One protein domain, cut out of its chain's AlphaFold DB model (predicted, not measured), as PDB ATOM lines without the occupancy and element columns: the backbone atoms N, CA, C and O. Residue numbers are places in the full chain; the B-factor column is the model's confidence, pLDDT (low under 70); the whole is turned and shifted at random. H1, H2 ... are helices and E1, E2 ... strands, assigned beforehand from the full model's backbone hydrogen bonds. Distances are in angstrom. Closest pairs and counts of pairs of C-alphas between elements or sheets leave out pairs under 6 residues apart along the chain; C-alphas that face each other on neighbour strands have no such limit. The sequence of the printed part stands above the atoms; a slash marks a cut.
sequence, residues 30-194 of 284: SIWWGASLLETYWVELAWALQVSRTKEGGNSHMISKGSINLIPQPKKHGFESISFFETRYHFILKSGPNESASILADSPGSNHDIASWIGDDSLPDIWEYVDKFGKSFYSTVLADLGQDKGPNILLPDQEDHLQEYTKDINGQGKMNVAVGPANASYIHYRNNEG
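What this domain is: This is residues 30 to 194 of the 284 residues of an uncharacterized protein of Fusarium sp. AF-6 (UniProt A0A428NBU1). A twisted ribbon of three antiparallel strands, E1 to E3, makes one end, with H2 over one face; the long helix H1 runs side by side with H2, opposite ways. The short helices H3 and H4 lie at the other end, where residues 189 to 194 stick out. The 165 printed residues, with named elements in the order H1 E1 E2 E3 H2 H3 H4, are of mixed class; the sheet's order is E1 - E2 - E3. The whole is compact, with a radius of gyration of the C-alphas of 17.3 A and spans of 54, 39 and 27 A.

Where its parts are: E1, residues 62 to 72, measures 29.1 A and bends by 64 degrees at residue 65. E2, residues 85 to 94, measures 27.9 A; E3, residues 102 to 105, 9.6 A. H1, residues 30 to 55, runs 36.8 A from C-alpha 30 at (165.793, 182.925, 135.775). H2, residues 127 to 144, measures 25.3 A; H3, residues 159 to 166, 10.4 A; H4, residues 186 to 192, 10.1 A, ending with C-alpha 192 at (158.241, 196.426, 128.382).

How they stand to each other: E1, E2 and E3 form a meander, each strand the antiparallel neighbour of the one before. N 69 and O 88 are 2.7 A apart, N 91 and O 104 also 2.7 A, within hydrogen-bond range. H2 is on the sheet, at a height of 10.1 A, slantwise to the strands; the closest C-alphas of E1 and H2, Leu 70 and Gly 134, are 7.1 A apart. H1 only grazes the sheet, with residues 49 to 55. H1 and H2 touch at a shallow tilt of 23 degrees, C-alphas 34 and 140 being closest at 4.7 A. H3 touches H4, about perpendicular at 78 degrees, C-alphas 163 and 186 being closest at 5.1 A. In H1, H2, H3 and H4 every O i to N i+4 pair is within hydrogen-bond range.

The domain as a whole: The C-alphas farthest apart, of Asn 98 and Asn 191, are 55.3 A apart. The printed part has no cut. The links E1 to E2, E3 to H2, H2 to H3 and H3 to H4 are long. The pLDDT is under 70 in 28 residues, among them 54 to 61 and 171 to 178.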
ATOM      1  N   SER A  30     165.772 183.442 134.397       92.38
ATOM      2  CA  SER A  30     165.793 182.925 135.775       92.38
ATOM      3  C   SER A  30     167.084 183.276 136.521       92.38
ATOM      4  O   SER A  30     167.024 183.810 137.622       92.38
ATOM      5  N   ILE A  31     168.259 183.049 135.924       90.88
ATOM      6  CA  ILE A  31     169.550 183.387 136.556       90.88
ATOM      7  C   ILE A  31     169.757 184.901 136.623       90.88
ATOM      8  O   ILE A  31     170.291 185.405 137.609       90.88
ATOM      9  N   TRP A  32     169.308 185.633 135.602       91.50
ATOM     10  CA  TRP A  32     169.338 187.092 135.613       91.50
ATOM     11  C   TRP A  32     168.513 187.664 136.775       91.50
ATOM     12  O   TRP A  32     169.002 188.527 137.500       91.50
ATOM     13  N   TRP A  33     167.312 187.127 137.020       92.56
ATOM     14  CA  TRP A  33     166.508 187.481 138.191       92.56
ATOM     15  C   TRP A  33     167.152 187.044 139.499       92.56
ATOM     16  O   TRP A  33     167.196 187.842 140.428       92.56
ATOM     17  N   GLY A  34     167.708 185.834 139.572       92.12
ATOM     18  CA  GLY A  34     168.429 185.376 140.760       92.12
ATOM     19  C   GLY A  34     169.546 186.337 141.170       92.12
ATOM     20  O   GLY A  34     169.625 186.752 142.324       92.12
ATOM     21  N   ALA A  35     170.344 186.793 140.201       89.38
ATOM     22  CA  ALA A  35     171.370 187.808 140.420       89.38
ATOM     23  C   ALA A  35     170.789 189.152 140.892       89.38
ATOM     24  O   ALA A  35     171.270 189.724 141.869       89.38
ATOM     25  N   SER A  36     169.733 189.632 140.227       89.94
ATOM     26  CA  SER A  36     169.034 190.865 140.598       89.94
ATOM     27  C   SER A  36     168.519 190.834 142.031       89.94
ATOM     28  O   SER A  36     168.746 191.783 142.781       89.94
ATOM     29  N   LEU A  37     167.856 189.747 142.427       91.50
ATOM     30  CA  LEU A  37     167.295 189.588 143.766       91.50
ATOM     31  C   LEU A  37     168.393 189.479 144.829       91.50
ATOM     32  O   LEU A  37     168.288 190.106 145.880       91.50
ATOM     33  N   LEU A  38     169.460 188.725 144.547       90.12
ATOM     34  CA  LEU A  38     170.605 188.591 145.446       90.12
ATOM     35  C   LEU A  38     171.255 189.936 145.757       90.12
ATOM     36  O   LEU A  38     171.437 190.267 146.927       90.12
ATOM     37  N   GLU A  39     171.588 190.708 144.725       86.25
ATOM     38  CA  GLU A  39     172.231 192.011 144.900       86.25
ATOM     39  C   GLU A  39     171.282 193.005 145.582       86.25
ATOM     40  O   GLU A  39     171.687 193.715 146.502       86.25
ATOM     41  N   THR A  40     170.002 193.010 145.199       87.31
ATOM     42  CA  THR A  40     168.999 193.912 145.781       87.31
ATOM     43  C   THR A  40     168.781 193.644 147.262       87.31
ATOM     44  O   THR A  40     168.989 194.537 148.086       87.31
ATOM     45  N   TYR A  41     168.417 192.418 147.636       89.06
ATOM     46  CA  TYR A  41     168.111 192.117 149.032       89.06
ATOM     47  C   TYR A  41     169.349 192.047 149.916       89.06
ATOM     48  O   TYR A  41     169.231 192.272 151.117       89.06
ATOM     49  N   TRP A  42     170.540 191.806 149.354       87.44
ATOM     50  CA  TRP A  42     171.779 191.988 150.105       87.44
ATOM     51  C   TRP A  42     171.941 193.440 150.560       87.44
ATOM     52  O   TRP A  42     172.199 193.690 151.737       87.44
ATOM     53  N   VAL A  43     171.752 194.400 149.647       86.25
ATOM     54  CA  VAL A  43     171.837 195.831 149.973       86.25
ATOM     55  C   VAL A  43     170.749 196.226 150.970       86.25
ATOM     56  O   VAL A  43     171.032 196.962 151.916       86.25
ATOM     57  N   GLU A  44     169.523 195.719 150.817       86.62
ATOM     58  CA  GLU A  44     168.450 195.995 151.778       86.62
ATOM     59  C   GLU A  44     168.736 195.429 153.172       86.62
ATOM     60  O   GLU A  44     168.550 196.134 154.164       86.62
ATOM     61  N   LEU A  45     169.239 194.196 153.255       88.44
ATOM     62  CA  LEU A  45     169.638 193.566 154.511       88.44
ATOM     63  C   LEU A  45     170.801 194.317 155.172       88.44
ATOM     64  O   LEU A  45     170.769 194.575 156.375       88.44
ATOM     65  N   ALA A  46     171.814 194.703 154.393       86.31
ATOM     66  CA  ALA A  46     172.949 195.479 154.883       86.31
ATOM     67  C   ALA A  46     172.510 196.858 155.403       86.31
ATOM     68  O   ALA A  46     172.967 197.304 156.457       86.31
ATOM     69  N   TRP A  47     171.573 197.508 154.708       84.12
ATOM     70  CA  TRP A  47     170.945 198.742 155.169       84.12
ATOM     71  C   TRP A  47     170.161 198.545 156.465       84.12
ATOM     72  O   TRP A  47     170.351 199.315 157.406       84.12
ATOM     73  N   ALA A  48     169.327 197.508 156.552       86.06
ATOM     74  CA  ALA A  48     168.561 197.206 157.757       86.06
ATOM     75  C   ALA A  48     169.484 196.979 158.965       86.06
ATOM     76  O   ALA A  48     169.283 197.595 160.008       86.06
ATOM     77  N   LEU A  49     170.565 196.208 158.792       84.75
ATOM     78  CA  LEU A  49     171.595 196.002 159.816       84.75
ATOM     79  C   LEU A  49     172.249 197.316 160.271       84.75
ATOM     80  O   LEU A  49     172.428 197.537 161.471       84.75
ATOM     81  N   GLN A  50     172.585 198.202 159.330       81.06
ATOM     82  CA  GLN A  50     173.158 199.510 159.647       81.06
ATOM     83  C   GLN A  50     172.166 200.379 160.433       81.06
ATOM     84  O   GLN A  50     172.541 201.010 161.424       81.06
ATOM     85  N   VAL A  51     170.891 200.382 160.039       81.06
ATOM     86  CA  VAL A  51     169.835 201.100 160.759       81.06
ATOM     87  C   VAL A  51     169.660 200.533 162.167       81.06
ATOM     88  O   VAL A  51     169.686 201.317 163.117       81.06
ATOM     89  N   SER A  52     169.562 199.207 162.331       79.56
ATOM     90  CA  SER A  52     169.465 198.557 163.648       79.56
ATOM     91  C   SER A  52     170.628 198.960 164.555       79.56
ATOM     92  O   SER A  52     170.413 199.316 165.709       79.56
ATOM     93  N   ARG A  53     171.848 199.022 164.011       75.56
ATOM     94  CA  ARG A  53     173.035 199.479 164.740       75.56
ATOM     95  C   ARG A  53     172.941 200.943 165.190       75.56
ATOM     96  O   ARG A  53     173.383 201.275 166.283       75.56
ATOM     97  N   THR A  54     172.404 201.836 164.359       69.62
ATOM     98  CA  THR A  54     172.269 203.265 164.714       69.62
ATOM     99  C   THR A  54     171.113 203.553 165.675       69.62
ATOM    100  O   THR A  54     171.234 204.459 166.501       69.62
ATOM    101  N   LYS A  55     170.028 202.763 165.619       67.19
ATOM    102  CA  LYS A  55     168.893 202.849 166.555       67.19
ATOM    103  C   LYS A  55     169.303 202.551 168.004       67.19
ATOM    104  O   LYS A  55     168.677 203.076 168.916       67.19
ATOM    105  N   GLU A  56     170.376 201.789 168.223       59.16
ATOM    106  CA  GLU A  56     170.884 201.463 169.566       59.16
ATOM    107  C   GLU A  56     171.503 202.638 170.344       59.16
ATOM    108  O   GLU A  56     171.720 202.498 171.543       59.16
ATOM    109  N   GLY A  57     171.739 203.800 169.719       46.66
ATOM    110  CA  GLY A  57     171.948 205.080 170.411       46.66
ATOM    111  C   GLY A  57     173.050 205.136 171.489       46.66
ATOM    112  O   GLY A  57     172.856 204.778 172.645       46.66
ATOM    113  N   GLY A  58     174.184 205.751 171.151       49.72
ATOM    114  CA  GLY A  58     174.977 206.594 172.063       49.72
ATOM    115  C   GLY A  58     175.837 205.954 173.164       49.72
ATOM    116  O   GLY A  58     176.836 206.570 173.505       49.72
ATOM    117  N   ASN A  59     175.504 204.779 173.707       49.78
ATOM    118  CA  ASN A  59     176.312 204.055 174.717       49.78
ATOM    119  C   ASN A  59     175.995 202.541 174.799       49.78
ATOM    120  O   ASN A  59     176.527 201.846 175.662       49.78
ATOM    121  N   SER A  60     175.119 202.023 173.934       59.06
ATOM    122  CA  SER A  60     174.672 200.623 173.957       59.06
ATOM    123  C   SER A  60     175.566 199.727 173.096       59.06
ATOM    124  O   SER A  60     176.231 200.193 172.168       59.06
ATOM    125  N   HIS A  61     175.609 198.430 173.411       66.81
ATOM    126  CA  HIS A  61     176.430 197.461 172.689       66.81
ATOM    127  C   HIS A  61     175.978 197.320 171.225       66.81
ATOM    128  O   HIS A  61     175.048 196.584 170.941       66.81
ATOM    129  N   MET A  62     176.683 197.968 170.296       75.94
ATOM    130  CA  MET A  62     176.382 197.917 168.865       75.94
ATOM    131  C   MET A  62     176.655 196.536 168.269       75.94
ATOM    132  O   MET A  62     177.713 195.951 168.522       75.94
ATOM    133  N   ILE A  63     175.798 196.072 167.357       79.88
ATOM    134  CA  ILE A  63     176.096 194.892 166.530       79.88
ATOM    135  C   ILE A  63     177.400 195.120 165.748       79.88
ATOM    136  O   ILE A  63     177.501 195.974 164.860       79.88
ATOM    137  N   SER A  64     178.426 194.343 166.097       80.12
ATOM    138  CA  SER A  64     179.754 194.419 165.491       80.12
ATOM    139  C   SER A  64     179.959 193.365 164.416       80.12
ATOM    140  O   SER A  64     180.622 193.652 163.429       80.12
ATOM    141  N   LYS A  65     179.491 192.139 164.646       83.31
ATOM    142  CA  LYS A  65     179.626 190.998 163.734       83.31
ATOM    143  C   LYS A  65     178.557 189.983 164.095       83.31
ATOM    144  O   LYS A  65     178.156 189.923 165.248       83.31
ATOM    145  N   GLY A  66     178.154 189.133 163.169       85.75
ATOM    146  CA  GLY A  66     177.360 187.969 163.516       85.75
ATOM    147  C   GLY A  66     177.340 186.936 162.416       85.75
ATOM    148  O   GLY A  66     178.030 187.073 161.405       85.75
ATOM    149  N   SER A  67     176.541 185.910 162.645       88.75
ATOM    150  CA  SER A  67     176.178 184.916 161.653       88.75
ATOM    151  C   SER A  67     174.708 184.589 161.815       88.75
ATOM    152  O   SER A  67     174.202 184.471 162.932       88.75
ATOM    153  N   ILE A  68     174.063 184.370 160.679       90.62
ATOM    154  CA  ILE A  68     172.708 183.851 160.588       90.62
ATOM    155  C   ILE A  68     172.810 182.543 159.814       90.62
ATOM    156  O   ILE A  68     173.488 182.473 158.791       90.62
ATOM    157  N   ASN A  69     172.196 181.497 160.341       91.38
ATOM    158  CA  ASN A  69     172.105 180.193 159.716       91.38
ATOM    159  C   ASN A  69     170.643 179.938 159.354       91.38
ATOM    160  O   ASN A  69     169.782 179.988 160.234       91.38
ATOM    161  N   LEU A  70     170.390 179.670 158.076       92.88
ATOM    162  CA  LEU A  70     169.062 179.427 157.523       92.88
ATOM    163  C   LEU A  70     168.968 177.969 157.078       92.88
ATOM    164  O   LEU A  70     169.741 177.520 156.229       92.88
ATOM    165  N   ILE A  71     168.021 177.230 157.647       91.81
ATOM    166  CA  ILE A  71     167.817 175.808 157.369       91.81
ATOM    167  C   ILE A  71     166.429 175.634 156.739       91.81
ATOM    168  O   ILE A  71     165.428 175.815 157.431       91.81
ATOM    169  N   PRO A  72     166.322 175.293 155.440       91.56
ATOM    170  CA  PRO A  72     165.029 175.196 154.765       91.56
ATOM    171  C   PRO A  72     164.195 174.031 155.314       91.56
ATOM    172  O   PRO A  72     164.697 172.917 155.488       91.56
ATOM    173  N   GLN A  73     162.897 174.265 155.519       90.12
ATOM    174  CA  GLN A  73     161.927 173.291 156.039       90.12
ATOM    175  C   GLN A  73     160.807 172.993 155.016       90.12
ATOM    176  O   GLN A  73     159.620 173.122 155.330       90.12
ATOM    177  N   PRO A  74     161.138 172.511 153.799       87.31
ATOM    178  CA  PRO A  74     160.194 172.415 152.675       87.31
ATOM    179  C   PRO A  74     159.056 171.402 152.880       87.31
ATOM    180  O   PRO A  74     158.096 171.382 152.121       87.31
ATOM    181  N   LYS A  75     159.160 170.524 153.888       87.50
ATOM    182  CA  LYS A  75     158.110 169.554 154.249       87.50
ATOM    183  C   LYS A  75     157.082 170.111 155.238       87.50
ATOM    184  O   LYS A  75     156.034 169.498 155.407       87.50
ATOM    185  N   LYS A  76     157.414 171.201 155.936       85.19
ATOM    186  CA  LYS A  76     156.581 171.793 156.994       85.19
ATOM    187  C   LYS A  76     155.884 173.062 156.522       85.19
ATOM    188  O   LYS A  76     154.722 173.269 156.852       85.19
ATOM    189  N   HIS A  77     156.586 173.877 155.739       85.69
ATOM    190  CA  HIS A  77     156.113 175.180 155.296       85.69
ATOM    191  C   HIS A  77     156.261 175.317 153.781       85.69
ATOM    192  O   HIS A  77     157.235 174.841 153.194       85.69
ATOM    193  N   GLY A  78     155.278 175.968 153.157       85.81
ATOM    194  CA  GLY A  78     155.381 176.388 151.761       85.81
ATOM    195  C   GLY A  78     156.438 177.477 151.594       85.81
ATOM    196  O   GLY A  78     156.774 178.168 152.554       85.81
ATOM    197  N   PHE A  79     156.944 177.641 150.373       88.31
ATOM    198  CA  PHE A  79     157.998 178.614 150.073       88.31
ATOM    199  C   PHE A  79     157.590 180.067 150.366       88.31
ATOM    200  O   PHE A  79     158.400 180.850 150.849       88.31
ATOM    201  N   GLU A  80     156.314 180.402 150.179       87.38
ATOM    202  CA  GLU A  80     155.771 181.731 150.495       87.38
ATOM    203  C   GLU A  80     155.749 182.044 151.994       87.38
ATOM    204  O   GLU A  80     155.695 183.201 152.400       87.38
ATOM    205  N   SER A  81     155.799 181.021 152.847       89.81
ATOM    206  CA  SER A  81     155.731 181.217 154.290       89.81
ATOM    207  C   SER A  81     156.997 181.892 154.804       89.81
ATOM    208  O   SER A  81     158.108 181.477 154.480       89.81
ATOM    209  N   ILE A  82     156.841 182.893 155.668       88.31
ATOM    210  CA  ILE A  82     157.959 183.503 156.401       88.31
ATOM    211  C   ILE A  82     158.696 182.485 157.298       88.31
ATOM    212  O   ILE A  82     159.883 182.626 157.567       88.31
ATOM    213  N   SER A  83     158.013 181.400 157.675       89.38
ATOM    214  CA  SER A  83     158.546 180.279 158.455       89.38
ATOM    215  C   SER A  83     159.238 179.209 157.603       89.38
ATOM    216  O   SER A  83     159.478 178.093 158.068       89.38
ATOM    217  N   PHE A  84     159.526 179.491 156.327       91.62
ATOM    218  CA  PHE A  84     160.173 178.525 155.433       91.62
ATOM    219  C   PHE A  84     161.550 178.077 155.948       91.62
ATOM    220  O   PHE A  84     161.931 176.917 155.759       91.62
ATOM    221  N   PHE A  85     162.280 178.968 156.624       91.75
ATOM    222  CA  PHE A  85     163.573 178.671 157.231       91.75
ATOM    223  C   PHE A  85     163.473 178.530 158.750       91.75
ATOM    224  O   PHE A  85     163.035 179.444 159.443       91.75
ATOM    225  N   GLU A  86     164.006 177.427 159.281       90.56
ATOM    226  CA  GLU A  86     164.464 177.400 160.671       90.56
ATOM    227  C   GLU A  86     165.719 178.272 160.758       90.56
ATOM    228  O   GLU A  86     166.712 178.024 160.063       90.56
ATOM    229  N   THR A  87     165.666 179.303 161.597       88.81
ATOM    230  CA  THR A  87     166.704 180.331 161.671       88.81
ATOM    231  C   THR A  87     167.417 180.273 163.005       88.81
ATOM    232  O   THR A  87     166.794 180.237 164.059       88.81
ATOM    233  N   ARG A  88     168.750 180.291 162.962       88.44
ATOM    234  CA  ARG A  88     169.599 180.427 164.150       88.44
ATOM    235  C   ARG A  88     170.564 181.567 163.947       88.44
ATOM    236  O   ARG A  88     171.163 181.677 162.881       88.44
ATOM    237  N   TYR A  89     170.777 182.376 164.972       88.00
ATOM    238  CA  TYR A  89     171.670 183.518 164.862       88.00
ATOM    239  C   TYR A  89     172.558 183.676 166.089       88.00
ATOM    240  O   TYR A  89     172.237 183.239 167.195       88.00
ATOM    241  N   HIS A  90     173.694 184.328 165.871       88.75
ATOM    242  CA  HIS A  90     174.504 184.896 166.933       88.75
ATOM    243  C   HIS A  90     175.145 186.193 166.446       88.75
ATOM    244  O   HIS A  90     175.741 186.246 165.369       88.75
ATOM    245  N   PHE A  91     175.060 187.230 167.265       87.31
ATOM    246  CA  PHE A  91     175.673 188.526 167.058       87.31
ATOM    247  C   PHE A  91     176.607 188.836 168.220       87.31
ATOM    248  O   PHE A  91     176.315 188.587 169.383       87.31
ATOM    249  N   ILE A  92     177.758 189.389 167.881       86.12
ATOM    250  CA  ILE A  92     178.718 189.964 168.801       86.12
ATOM    251  C   ILE A  92     178.373 191.441 168.905       86.12
ATOM    252  O   ILE A  92     178.448 192.167 167.907       86.12
ATOM    253  N   LEU A  93     178.041 191.877 170.110       84.31
ATOM    254  CA  LEU A  93     177.756 193.263 170.416       84.31
ATOM    255  C   LEU A  93     178.979 193.912 171.081       84.31
ATOM    256  O   LEU A  93     179.654 193.295 171.910       84.31
ATOM    257  N   LYS A  94     179.296 195.151 170.700       79.94
ATOM    258  CA  LYS A  94     180.406 195.945 171.247       79.94
ATOM    259  C   LYS A  94     180.003 197.408 171.353       79.94
ATOM    260  O   LYS A  94     179.596 197.998 170.361       79.94
ATOM    261  N   SER A  95     180.199 198.022 172.512       73.62
ATOM    262  CA  SER A  95     179.938 199.459 172.709       73.62
ATOM    263  C   SER A  95     181.166 200.340 172.413       73.62
ATOM    264  O   SER A  95     181.028 201.542 172.212       73.62
ATOM    265  N   GLY A  96     182.353 199.746 172.220       69.25
ATOM    266  CA  GLY A  96     183.556 200.454 171.773       69.25
ATOM    267  C   GLY A  96     184.711 199.529 171.353       69.25
ATOM    268  O   GLY A  96     184.642 198.314 171.547       69.25
ATOM    269  N   PRO A  97     185.802 200.074 170.775       65.88
ATOM    270  CA  PRO A  97     186.942 199.283 170.295       65.88
ATOM    271  C   PRO A  97     187.716 198.560 171.410       65.88
ATOM    272  O   PRO A  97     188.330 197.532 171.136       65.88
ATOM    273  N   ASN A  98     187.652 199.061 172.647       69.44
ATOM    274  CA  ASN A  98     188.364 198.519 173.812       69.44
ATOM    275  C   ASN A  98     187.415 197.961 174.887       69.44
ATOM    276  O   ASN A  98     187.830 197.763 176.025       69.44
ATOM    277  N   GLU A  99     186.143 197.748 174.550       72.38
ATOM    278  CA  GLU A  99     185.144 197.272 175.505       72.38
ATOM    279  C   GLU A  99     184.889 195.770 175.391       72.38
ATOM    280  O   GLU A  99     185.117 195.144 174.351       72.38
ATOM    281  N   SER A 100     184.394 195.200 176.490       76.38
ATOM    282  CA  SER A 100     183.961 193.811 176.570       76.38
ATOM    283  C   SER A 100     182.873 193.529 175.537       76.38
ATOM    284  O   SER A 100     181.885 194.256 175.443       76.38
ATOM    285  N   ALA A 101     183.056 192.458 174.769       81.25
ATOM    286  CA  ALA A 101     182.052 191.995 173.826       81.25
ATOM    287  C   ALA A 101     180.996 191.151 174.549       81.25
ATOM    288  O   ALA A 101     181.346 190.277 175.345       81.25
ATOM    289  N   SER A 102     179.724 191.377 174.238       83.44
ATOM    290  CA  SER A 102     178.624 190.495 174.631       83.44
ATOM    291  C   SER A 102     178.109 189.726 173.415       83.44
ATOM    292  O   SER A 102     178.389 190.081 172.267       83.44
ATOM    293  N   ILE A 103     177.416 188.615 173.662       84.69
ATOM    294  CA  ILE A 103     176.854 187.773 172.607       84.69
ATOM    295  C   ILE A 103     175.336 187.831 172.725       84.69
ATOM    296  O   ILE A 103     174.776 187.428 173.742       84.69
ATOM    297  N   LEU A 104     174.693 188.306 171.667       82.88
ATOM    298  CA  LEU A 104     173.266 188.165 171.440       82.88
ATOM    299  C   LEU A 104     173.068 186.918 170.584       82.88
ATOM    300  O   LEU A 104     173.386 186.918 169.398       82.88
ATOM    301  N   ALA A 105     172.598 185.838 171.187       83.12
ATOM    302  CA  ALA A 105     172.351 184.593 170.482       83.12
ATOM    303  C   ALA A 105     170.953 184.087 170.786       83.12
ATOM    304  O   ALA A 105     170.382 184.360 171.844       83.12
ATOM    305  N   ASP A 106     170.450 183.309 169.845       77.88
ATOM    306  CA  ASP A 106     169.227 182.569 170.036       77.88
ATOM    307  C   ASP A 106     169.343 181.588 171.223       77.88
ATOM    308  O   ASP A 106     170.383 180.954 171.435       77.88
ATOM    309  N   SER A 107     168.284 181.493 172.029       71.88
ATOM    310  CA  SER A 107     168.275 180.684 173.253       71.88
ATOM    311  C   SER A 107     167.941 179.217 172.955       71.88
ATOM    312  O   SER A 107     167.061 178.938 172.145       71.88
ATOM    313  N   PRO A 108     168.565 178.239 173.634       61.31
ATOM    314  CA  PRO A 108     168.177 176.839 173.487       61.31
ATOM    315  C   PRO A 108     166.700 176.629 173.875       61.31
ATOM    316  O   PRO A 108     166.331 176.854 175.026       61.31
ATOM    317  N   GLY A 109     165.867 176.179 172.929       63.44
ATOM    318  CA  GLY A 109     164.437 175.905 173.145       63.44
ATOM    319  C   GLY A 109     163.479 177.055 172.805       63.44
ATOM    320  O   GLY A 109     162.281 176.923 173.050       63.44
ATOM    321  N   SER A 110     163.980 178.160 172.251       65.75
ATOM    322  CA  SER A 110     163.156 179.214 171.649       65.75
ATOM    323  C   SER A 110     162.464 178.729 170.366       65.75
ATOM    324  O   SER A 110     162.829 177.712 169.771       65.75
ATOM    325  N   ASN A 111     161.437 179.461 169.931       65.25
ATOM    326  CA  ASN A 111     160.859 179.243 168.613       65.25
ATOM    327  C   ASN A 111     161.837 179.784 167.555       65.25
ATOM    328  O   ASN A 111     162.039 180.990 167.465       65.25
ATOM    329  N   HIS A 112     162.458 178.894 166.781       71.88
ATOM    330  CA  HIS A 112     163.483 179.214 165.774       71.88
ATOM    331  C   HIS A 112     162.877 179.721 164.450       71.88
ATOM    332  O   HIS A 112     163.324 179.346 163.361       71.88
ATOM    333  N   ASP A 113     161.808 180.512 164.544       77.62
ATOM    334  CA  ASP A 113     160.996 180.956 163.416       77.62
ATOM    335  C   ASP A 113     161.042 182.481 163.290       77.62
ATOM    336  O   ASP A 113     160.675 183.206 164.220       77.62
ATOM    337  N   ILE A 114     161.440 182.949 162.104       79.75
ATOM    338  CA  ILE A 114     161.468 184.363 161.703       79.75
ATOM    339  C   ILE A 114     160.115 185.028 161.983       79.75
ATOM    340  O   ILE A 114     160.084 186.168 162.443       79.75
ATOM    341  N   ALA A 115     159.002 184.307 161.786       81.81
ATOM    342  CA  ALA A 115     157.651 184.812 162.033       81.81
ATOM    343  C   ALA A 115     157.472 185.396 163.441       81.81
ATOM    344  O   ALA A 115     156.697 186.327 163.631       81.81
ATOM    345  N   SER A 116     158.175 184.832 164.428       76.94
ATOM    346  CA  SER A 116     158.056 185.233 165.830       76.94
ATOM    347  C   SER A 116     158.857 186.483 166.192       76.94
ATOM    348  O   SER A 116     158.615 187.054 167.250       76.94
ATOM    349  N   TRP A 117     159.782 186.912 165.331       76.44
ATOM    350  CA  TRP A 117     160.661 188.059 165.580       76.44
ATOM    351  C   TRP A 117     160.304 189.286 164.739       76.44
ATOM    352  O   TRP A 117     160.817 190.376 164.980       76.44
ATOM    353  N   ILE A 118     159.423 189.135 163.749       76.62
ATOM    354  CA  ILE A 118     158.921 190.267 162.969       76.62
ATOM    355  C   ILE A 118     157.937 191.071 163.817       76.62
ATOM    356  O   ILE A 118     156.937 190.540 164.298       76.62
ATOM    357  N   GLY A 119     158.202 192.372 163.950       66.81
ATOM    358  CA  GLY A 119     157.327 193.303 164.666       66.81
ATOM    359  C   GLY A 119     157.459 193.273 166.191       66.81
ATOM    360  O   GLY A 119     156.688 193.949 166.864       66.81
ATOM    361  N   ASP A 120     158.428 192.537 166.737       66.69
ATOM    362  CA  ASP A 120     158.689 192.458 168.183       66.69
ATOM    363  C   ASP A 120     159.472 193.681 168.725       66.69
ATOM    364  O   ASP A 120     159.856 193.714 169.888       66.69
ATOM    365  N   ASP A 121     159.753 194.699 167.896       62.16
ATOM    366  CA  ASP A 121     160.645 195.844 168.195       62.16
ATOM    367  C   ASP A 121     162.032 195.439 168.762       62.16
ATOM    368  O   ASP A 121     162.835 196.287 169.171       62.16
ATOM    369  N   SER A 122     162.348 194.141 168.764       66.25
ATOM    370  CA  SER A 122     163.570 193.577 169.302       66.25
ATOM    371  C   SER A 122     164.696 193.698 168.282       66.25
ATOM    372  O   SER A 122     164.547 193.476 167.080       66.25
ATOM    373  N   LEU A 123     165.857 194.128 168.766       69.69
ATOM    374  CA  LEU A 123     167.035 194.325 167.932       69.69
ATOM    375  C   LEU A 123     167.783 192.992 167.751       69.69
ATOM    376  O   LEU A 123     167.987 192.285 168.741       69.69
ATOM    377  N   PRO A 124     168.263 192.662 166.535       77.44
ATOM    378  CA  PRO A 124     168.112 193.410 165.282       77.44
ATOM    379  C   PRO A 124     166.779 193.168 164.556       77.44
ATOM    380  O   PRO A 124     166.431 192.035 164.241       77.44
ATOM    381  N   ASP A 125     166.121 194.253 164.150       82.44
ATOM    382  CA  ASP A 125     164.938 194.244 163.278       82.44
ATOM    383  C   ASP A 125     165.342 194.101 161.796       82.44
ATOM    384  O   ASP A 125     165.393 195.067 161.032       82.44
ATOM    385  N   ILE A 126     165.760 192.888 161.419       88.00
ATOM    386  CA  ILE A 126     166.285 192.566 160.075       88.00
ATOM    387  C   ILE A 126     165.589 191.367 159.424       88.00
ATOM    388  O   ILE A 126     165.888 191.011 158.285       88.00
ATOM    389  N   TRP A 127     164.697 190.707 160.158       89.38
ATOM    390  CA  TRP A 127     164.259 189.338 159.895       89.38
ATOM    391  C   TRP A 127     163.481 189.174 158.586       89.38
ATOM    392  O   TRP A 127     163.684 188.190 157.878       89.38
ATOM    393  N   GLU A 128     162.685 190.170 158.192       89.50
ATOM    394  CA  GLU A 128     162.017 190.180 156.884       89.50
ATOM    395  C   GLU A 128     163.029 190.205 155.722       89.50
ATOM    396  O   GLU A 128     162.897 189.465 154.746       89.50
ATOM    397  N   TYR A 129     164.084 191.016 155.837       90.31
ATOM    398  CA  TYR A 129     165.134 191.107 154.818       90.31
ATOM    399  C   TYR A 129     165.995 189.842 154.772       90.31
ATOM    400  O   TYR A 129     166.432 189.431 153.698       90.31
ATOM    401  N   VAL A 130     166.210 189.201 155.927       92.62
ATOM    402  CA  VAL A 130     166.882 187.897 156.022       92.62
ATOM    403  C   VAL A 130     166.098 186.830 155.261       92.62
ATOM    404  O   VAL A 130     166.708 186.069 154.509       92.62
ATOM    405  N   ASP A 131     164.770 186.791 155.404       92.50
ATOM    406  CA  ASP A 131     163.923 185.852 154.664       92.50
ATOM    407  C   ASP A 131     163.989 186.098 153.149       92.50
ATOM    408  O   ASP A 131     164.316 185.181 152.391       92.50
ATOM    409  N   LYS A 132     163.785 187.350 152.706       92.25
ATOM    410  CA  LYS A 132     163.846 187.722 151.280       92.25
ATOM    411  C   LYS A 132     165.196 187.378 150.653       92.25
ATOM    412  O   LYS A 132     165.250 186.752 149.588       92.25
ATOM    413  N   PHE A 133     166.291 187.735 151.326       92.94
ATOM    414  CA  PHE A 133     167.640 187.406 150.874       92.94
ATOM    415  C   PHE A 133     167.880 185.891 150.867       92.94
ATOM    416  O   PHE A 133     168.348 185.350 149.866       92.94
ATOM    417  N   GLY A 134     167.510 185.190 151.941       94.19
ATOM    418  CA  GLY A 134     167.681 183.746 152.077       94.19
ATOM    419  C   GLY A 134     166.945 182.956 150.997       94.19
ATOM    420  O   GLY A 134     167.524 182.059 150.382       94.19
ATOM    421  N   LYS A 135     165.693 183.321 150.705       94.62
ATOM    422  CA  LYS A 135     164.874 182.692 149.659       94.62
ATOM    423  C   LYS A 135     165.410 182.975 148.265       94.62
ATOM    424  O   LYS A 135     165.433 182.069 147.430       94.62
ATOM    425  N   SER A 136     165.900 184.190 148.033       93.94
ATOM    426  CA  SER A 136     166.547 184.570 146.774       93.94
ATOM    427  C   SER A 136     167.852 183.809 146.560       93.94
ATOM    428  O   SER A 136     168.085 183.276 145.477       93.94
ATOM    429  N   PHE A 137     168.668 183.672 147.608       93.94
ATOM    430  CA  PHE A 137     169.897 182.883 147.578       93.94
ATOM    431  C   PHE A 137     169.617 181.405 147.335       93.94
ATOM    432  O   PHE A 137     170.180 180.817 146.414       93.94
ATOM    433  N   TYR A 138     168.692 180.823 148.096       94.19
ATOM    434  CA  TYR A 138     168.273 179.435 147.936       94.19
ATOM    435  C   TYR A 138     167.773 179.153 146.513       94.19
ATOM    436  O   TYR A 138     168.255 178.230 145.859       94.19
ATOM    437  N   SER A 139     166.879 179.998 145.999       94.25
ATOM    438  CA  SER A 139     166.322 179.882 144.649       94.25
ATOM    439  C   SER A 139     167.384 180.020 143.562       94.25
ATOM    440  O   SER A 139     167.406 179.236 142.615       94.25
ATOM    441  N   THR A 140     168.305 180.976 143.713       92.75
ATOM    442  CA  THR A 140     169.390 181.198 142.745       92.75
ATOM    443  C   THR A 140     170.346 180.013 142.702       92.75
ATOM    444  O   THR A 140     170.703 179.567 141.617       92.75
ATOM    445  N   VAL A 141     170.710 179.455 143.861       92.00
ATOM    446  CA  VAL A 141     171.554 178.254 143.932       92.00
ATOM    447  C   VAL A 141     170.845 177.055 143.307       92.00
ATOM    448  O   VAL A 141     171.456 176.326 142.533       92.00
ATOM    449  N   LEU A 142     169.556 176.845 143.586       92.44
ATOM    450  CA  LEU A 142     168.800 175.759 142.955       92.44
ATOM    451  C   LEU A 142     168.706 175.929 141.436       92.44
ATOM    452  O   LEU A 142     168.897 174.957 140.704       92.44
ATOM    453  N   ALA A 143     168.461 177.151 140.965       91.31
ATOM    454  CA  ALA A 143     168.433 177.468 139.544       91.31
ATOM    455  C   ALA A 143     169.797 177.226 138.876       91.31
ATOM    456  O   ALA A 143     169.852 176.611 137.813       91.31
ATOM    457  N   ASP A 144     170.894 177.644 139.513       89.25
ATOM    458  CA  ASP A 144     172.262 177.438 139.021       89.25
ATOM    459  C   ASP A 144     172.695 175.967 139.070       89.25
ATOM    460  O   ASP A 144     173.495 175.524 138.252       89.25
ATOM    461  N   LEU A 145     172.124 175.162 139.969       90.25
ATOM    462  CA  LEU A 145     172.294 173.706 139.999       90.25
ATOM    463  C   LEU A 145     171.357 172.964 139.032       90.25
ATOM    464  O   LEU A 145     171.370 171.730 138.990       90.25
ATOM    465  N   GLY A 146     170.546 173.690 138.259       89.19
ATOM    466  CA  GLY A 146     169.626 173.118 137.284       89.19
ATOM    467  C   GLY A 146     168.482 172.325 137.913       89.19
ATOM    468  O   GLY A 146     167.981 171.390 137.290       89.19
ATOM    469  N   GLN A 147     168.107 172.636 139.157       90.25
ATOM    470  CA  GLN A 147     167.001 171.982 139.853       90.25
ATOM    471  C   GLN A 147     165.671 172.595 139.403       90.25
ATOM    472  O   GLN A 147     165.318 173.710 139.783       90.25
ATOM    473  N   ASP A 148     164.927 171.835 138.602       88.12
ATOM    474  CA  ASP A 148     163.617 172.194 138.047       88.12
ATOM    475  C   ASP A 148     162.439 171.765 138.940       88.12
ATOM    476  O   ASP A 148     161.276 171.885 138.560       88.12
ATOM    477  N   LYS A 149     162.733 171.232 140.130       85.12
ATOM    478  CA  LYS A 149     161.752 170.718 141.089       85.12
ATOM    479  C   LYS A 149     162.006 171.279 142.477       85.12
ATOM    480  O   LYS A 149     163.148 171.400 142.913       85.12
ATOM    481  N   GLY A 150     160.917 171.491 143.207       85.00
ATOM    482  CA  GLY A 150     160.946 171.950 144.591       85.00
ATOM    483  C   GLY A 150     160.662 173.447 144.730       85.00
ATOM    484  O   GLY A 150     160.300 174.102 143.757       85.00
ATOM    485  N   PRO A 151     160.767 173.980 145.955       90.00
ATOM    486  CA  PRO A 151     160.415 175.363 146.246       90.00
ATOM    487  C   PRO A 151     161.473 176.324 145.692       90.00
ATOM    488  O   PRO A 151     162.583 176.381 146.212       90.00
ATOM    489  N   ASN A 152     161.156 177.057 144.626       91.69
ATOM    490  CA  ASN A 152     162.089 177.974 143.971       91.69
ATOM    491  C   ASN A 152     161.319 179.081 143.237       91.69
ATOM    492  O   ASN A 152     160.530 178.789 142.343       91.69
ATOM    493  N   ILE A 153     161.586 180.346 143.573       93.56
ATOM    494  CA  ILE A 153     160.882 181.505 142.995       93.56
ATOM    495  C   ILE A 153     161.201 181.758 141.516       93.56
ATOM    496  O   ILE A 153     160.485 182.474 140.829       93.56
ATOM    497  N   LEU A 154     162.298 181.189 141.013       93.75
ATOM    498  CA  LEU A 154     162.798 181.418 139.655       93.75
ATOM    499  C   LEU A 154     162.260 180.394 138.644       93.75
ATOM    500  O   LEU A 154     162.715 180.370 137.494       93.75
ATOM    501  N   LEU A 155     161.336 179.528 139.075       93.00
ATOM    502  CA  LEU A 155     160.699 178.535 138.221       93.00
ATOM    503  C   LEU A 155     159.625 179.163 137.312       93.00
ATOM    504  O   LEU A 155     159.006 180.164 137.681       93.00
ATOM    505  N   PRO A 156     159.354 178.563 136.137       89.06
ATOM    506  CA  PRO A 156     158.387 179.099 135.176       89.06
ATOM    507  C   PRO A 156     156.943 179.166 135.686       89.06
ATOM    508  O   PRO A 156     156.149 179.947 135.175       89.06
ATOM    509  N   ASP A 157     156.583 178.333 136.657       89.75
ATOM    510  CA  ASP A 157     155.257 178.263 137.272       89.75
ATOM    511  C   ASP A 157     155.089 179.217 138.466       89.75
ATOM    512  O   ASP A 157     153.991 179.332 139.003       89.75
ATOM    513  N   GLN A 158     156.151 179.919 138.871       90.19
ATOM    514  CA  GLN A 158     156.187 180.770 140.068       90.19
ATOM    515  C   GLN A 158     156.234 182.272 139.724       90.19
ATOM    516  O   GLN A 158     156.669 183.090 140.532       90.19
ATOM    517  N   GLU A 159     155.773 182.656 138.527       91.12
ATOM    518  CA  GLU A 159     155.791 184.050 138.049       91.12
ATOM    519  C   GLU A 159     155.050 185.023 138.978       91.12
ATOM    520  O   GLU A 159     155.522 186.139 139.193       91.12
ATOM    521  N   ASP A 160     153.915 184.603 139.543       91.38
ATOM    522  CA  ASP A 160     153.122 185.435 140.454       91.38
ATOM    523  C   ASP A 160     153.882 185.716 141.758       91.38
ATOM    524  O   ASP A 160     153.900 186.846 142.247       91.38
ATOM    525  N   HIS A 161     154.585 184.712 142.284       89.94
ATOM    526  CA  HIS A 161     155.419 184.867 143.475       89.94
ATOM    527  C   HIS A 161     156.646 185.737 143.184       89.94
ATOM    528  O   HIS A 161     156.975 186.630 143.964       89.94
ATOM    529  N   LEU A 162     157.285 185.563 142.021       92.75
ATOM    530  CA  LEU A 162     158.382 186.433 141.593       92.75
ATOM    531  C   LEU A 162     157.928 187.891 141.449       92.75
ATOM    532  O   LEU A 162     158.657 188.812 141.829       92.75
ATOM    533  N   GLN A 163     156.718 188.126 140.941       93.44
ATOM    534  CA  GLN A 163     156.146 189.466 140.900       93.44
ATOM    535  C   GLN A 163     155.957 190.043 142.304       93.44
ATOM    536  O   GLN A 163     156.315 191.197 142.525       93.44
ATOM    537  N   GLU A 164     155.424 189.266 143.244       90.94
ATOM    538  CA  GLU A 164     155.210 189.729 144.617       90.94
ATOM    539  C   GLU A 164     156.527 190.125 145.297       90.94
ATOM    540  O   GLU A 164     156.598 191.172 145.940       90.94
ATOM    541  N   TYR A 165     157.603 189.364 145.079       89.25
ATOM    542  CA  TYR A 165     158.936 189.705 145.593       89.25
ATOM    543  C   TYR A 165     159.490 190.983 144.960       89.25
ATOM    544  O   TYR A 165     160.088 191.825 145.629       89.25
ATOM    545  N   THR A 166     159.274 191.158 143.662       92.62
ATOM    546  CA  THR A 166     159.886 192.247 142.892       92.62
ATOM    547  C   THR A 166     159.048 193.526 142.854       92.62
ATOM    548  O   THR A 166     159.508 194.529 142.308       92.62
ATOM    549  N   LYS A 167     157.835 193.530 143.422       90.81
ATOM    550  CA  LYS A 167     156.874 194.642 143.309       90.81
ATOM    551  C   LYS A 167     157.413 195.979 143.832       90.81
ATOM    552  O   LYS A 167     157.105 197.014 143.250       90.81
ATOM    553  N   ASP A 168     158.232 195.934 144.882       86.50
ATOM    554  CA  ASP A 168     158.757 197.117 145.574       86.50
ATOM    555  C   ASP A 168     160.148 197.539 145.061       86.50
ATOM    556  O   ASP A 168     160.721 198.522 145.536       86.50
ATOM    557  N   ILE A 169     160.706 196.823 144.074       86.31
ATOM    558  CA  ILE A 169     161.995 197.175 143.471       86.31
ATOM    559  C   ILE A 169     161.827 198.451 142.645       86.31
ATOM    560  O   ILE A 169     161.063 198.494 141.680       86.31
ATOM    561  N   ASN A 170     162.586 199.485 143.008       76.50
ATOM    562  CA  ASN A 170     162.551 200.799 142.362       76.50
ATOM    563  C   ASN A 170     163.924 201.278 141.852       76.50
ATOM    564  O   ASN A 170     164.063 202.431 141.442       76.50
ATOM    565  N   GLY A 171     164.955 200.426 141.919       64.88
ATOM    566  CA  GLY A 171     166.304 200.719 141.424       64.88
ATOM    567  C   GLY A 171     167.070 201.804 142.184       64.88
ATOM    568  O   GLY A 171     168.210 202.103 141.829       64.88
ATOM    569  N   GLN A 172     166.483 202.400 143.225       61.84
ATOM    570  CA  GLN A 172     167.158 203.376 144.072       61.84
ATOM    571  C   GLN A 172     167.836 202.640 145.225       61.84
ATOM    572  O   GLN A 172     167.191 202.193 146.172       61.84
ATOM    573  N   GLY A 173     169.160 202.507 145.146       59.47
ATOM    574  CA  GLY A 173     169.946 202.001 146.264       59.47
ATOM    575  C   GLY A 173     169.777 202.900 147.487       59.47
ATOM    576  O   GLY A 173     169.921 204.115 147.396       59.47
ATOM    577  N   LYS A 174     169.511 202.302 148.654       64.31
ATOM    578  CA  LYS A 174     169.514 203.011 149.950       64.31
ATOM    579  C   LYS A 174     170.938 203.406 150.397       64.31
ATOM    580  O   LYS A 174     171.114 204.055 151.420       64.31
ATOM    581  N   MET A 175     171.954 202.997 149.634       64.81
ATOM    582  CA  MET A 175     173.387 203.149 149.892       64.81
ATOM    583  C   MET A 175     174.106 203.564 148.598       64.81
ATOM    584  O   MET A 175     173.542 203.443 147.512       64.81
ATOM    585  N   ASN A 176     175.374 203.987 148.692       65.94
ATOM    586  CA  ASN A 176     176.239 204.315 147.542       65.94
ATOM    587  C   ASN A 176     176.688 203.064 146.747       65.94
ATOM    588  O   ASN A 176     177.839 202.959 146.330       65.94
ATOM    589  N   VAL A 177     175.802 202.084 146.579       67.12
ATOM    590  CA  VAL A 177     176.069 200.796 145.939       67.12
ATOM    591  C   VAL A 177     175.030 200.585 144.847       67.12
ATOM    592  O   VAL A 177     173.843 200.838 145.053       67.12
ATOM    593  N   ALA A 178     175.484 200.134 143.677       65.25
ATOM    594  CA  ALA A 178     174.574 199.736 142.614       65.25
ATOM    595  C   ALA A 178     173.729 198.545 143.085       65.25
ATOM    596  O   ALA A 178     174.265 197.544 143.556       65.25
ATOM    597  N   VAL A 179     172.414 198.692 142.964       72.38
ATOM    598  CA  VAL A 179     171.444 197.607 143.125       72.38
ATOM    599  C   VAL A 179     171.537 196.710 141.887       72.38
ATOM    600  O   VAL A 179     172.035 197.161 140.851       72.38
ATOM    601  N   GLY A 180     171.106 195.452 142.009       73.88
ATOM    602  CA  GLY A 180     171.187 194.452 140.946       73.88
ATOM    603  C   GLY A 180     170.655 194.902 139.580       73.88
ATOM    604  O   GLY A 180     170.046 195.962 139.449       73.88
ATOM    605  N   PRO A 181     170.861 194.102 138.520       80.19
ATOM    606  CA  PRO A 181     170.535 194.528 137.161       80.19
ATOM    607  C   PRO A 181     169.054 194.886 136.934       80.19
ATOM    608  O   PRO A 181     168.765 195.632 135.997       80.19
ATOM    609  N   ALA A 182     168.133 194.397 137.771       86.12
ATOM    610  CA  ALA A 182     166.737 194.825 137.773       86.12
ATOM    611  C   ALA A 182     166.522 196.114 138.585       86.12
ATOM    612  O   ALA A 182     166.817 196.169 139.778       86.12
ATOM    613  N   ASN A 183     165.912 197.123 137.962       87.19
ATOM    614  CA  ASN A 183     165.519 198.383 138.609       87.19
ATOM    615  C   ASN A 183     163.993 198.551 138.770       87.19
ATOM    616  O   ASN A 183     163.535 199.591 139.237       87.19
ATOM    617  N   ALA A 184     163.222 197.537 138.382       89.69
ATOM    618  CA  ALA A 184     161.765 197.525 138.370       89.69
ATOM    619  C   ALA A 184     161.241 196.097 138.600       89.69
ATOM    620  O   ALA A 184     162.017 195.140 138.625       89.69
ATOM    621  N   SER A 185     159.923 195.952 138.743       92.81
ATOM    622  CA  SER A 185     159.267 194.664 138.999       92.81
ATOM    623  C   SER A 185     159.306 193.680 137.820       92.81
ATOM    624  O   SER A 185     159.521 194.062 136.666       92.81
ATOM    625  N   TYR A 186     159.047 192.398 138.097       92.75
ATOM    626  CA  TYR A 186     159.021 191.318 137.105       92.75
ATOM    627  C   TYR A 186     158.114 191.619 135.909       92.75
ATOM    628  O   TYR A 186     158.542 191.550 134.754       92.75
ATOM    629  N   ILE A 187     156.871 192.023 136.178       92.62
ATOM    630  CA  ILE A 187     155.880 192.353 135.151       92.62
ATOM    631  C   ILE A 187     156.356 193.513 134.269       92.62
ATOM    632  O   ILE A 187     156.092 193.502 133.065       92.62
ATOM    633  N   HIS A 188     157.082 194.491 134.825       92.19
ATOM    634  CA  HIS A 188     157.635 195.585 134.030       92.19
ATOM    635  C   HIS A 188     158.612 195.060 132.970       92.19
ATOM    636  O   HIS A 188     158.447 195.354 131.786       92.19
ATOM    637  N   TYR A 189     159.576 194.225 133.365       91.75
ATOM    638  CA  TYR A 189     160.552 193.649 132.436       91.75
ATOM    639  C   TYR A 189     159.919 192.697 131.420       91.75
ATOM    640  O   TYR A 189     160.271 192.716 130.237       91.75
ATOM    641  N   ARG A 190     158.948 191.894 131.865       90.25
ATOM    642  CA  ARG A 190     158.200 190.978 130.999       90.25
ATOM    643  C   ARG A 190     157.457 191.717 129.888       90.25
ATOM    644  O   ARG A 190     157.496 191.279 128.742       90.25
ATOM    645  N   ASN A 191     156.791 192.820 130.224       92.12
ATOM    646  CA  ASN A 191     155.903 193.517 129.293       92.12
ATOM    647  C   ASN A 191     156.619 194.579 128.450       92.12
ATOM    648  O   ASN A 191     156.212 194.806 127.313       92.12
ATOM    649  N   ASN A 192     157.662 195.222 128.987       89.94
ATOM    650  CA  ASN A 192     158.241 196.426 128.382       89.94
ATOM    651  C   ASN A 192     159.677 196.239 127.867       89.94
ATOM    652  O   ASN A 192     160.048 196.877 126.888       89.94
ATOM    653  N   GLU A 193     160.475 195.357 128.477       88.19
ATOM    654  CA  GLU A 193     161.926 195.251 128.215       88.19
ATOM    655  C   GLU A 193     162.305 194.003 127.394       88.19
ATOM    656  O   GLU A 193     163.477 193.742 127.111       88.19
ATOM    657  N   GLY A 194     161.316 193.205 126.976       86.50
ATOM    658  CA  GLY A 194     161.543 192.016 126.148       86.50
ATOM    659  C   GLY A 194     162.341 190.925 126.867       86.50
ATOM    660  O   GLY A 194     163.209 190.290 126.259       86.50
TER     661      GLY A 194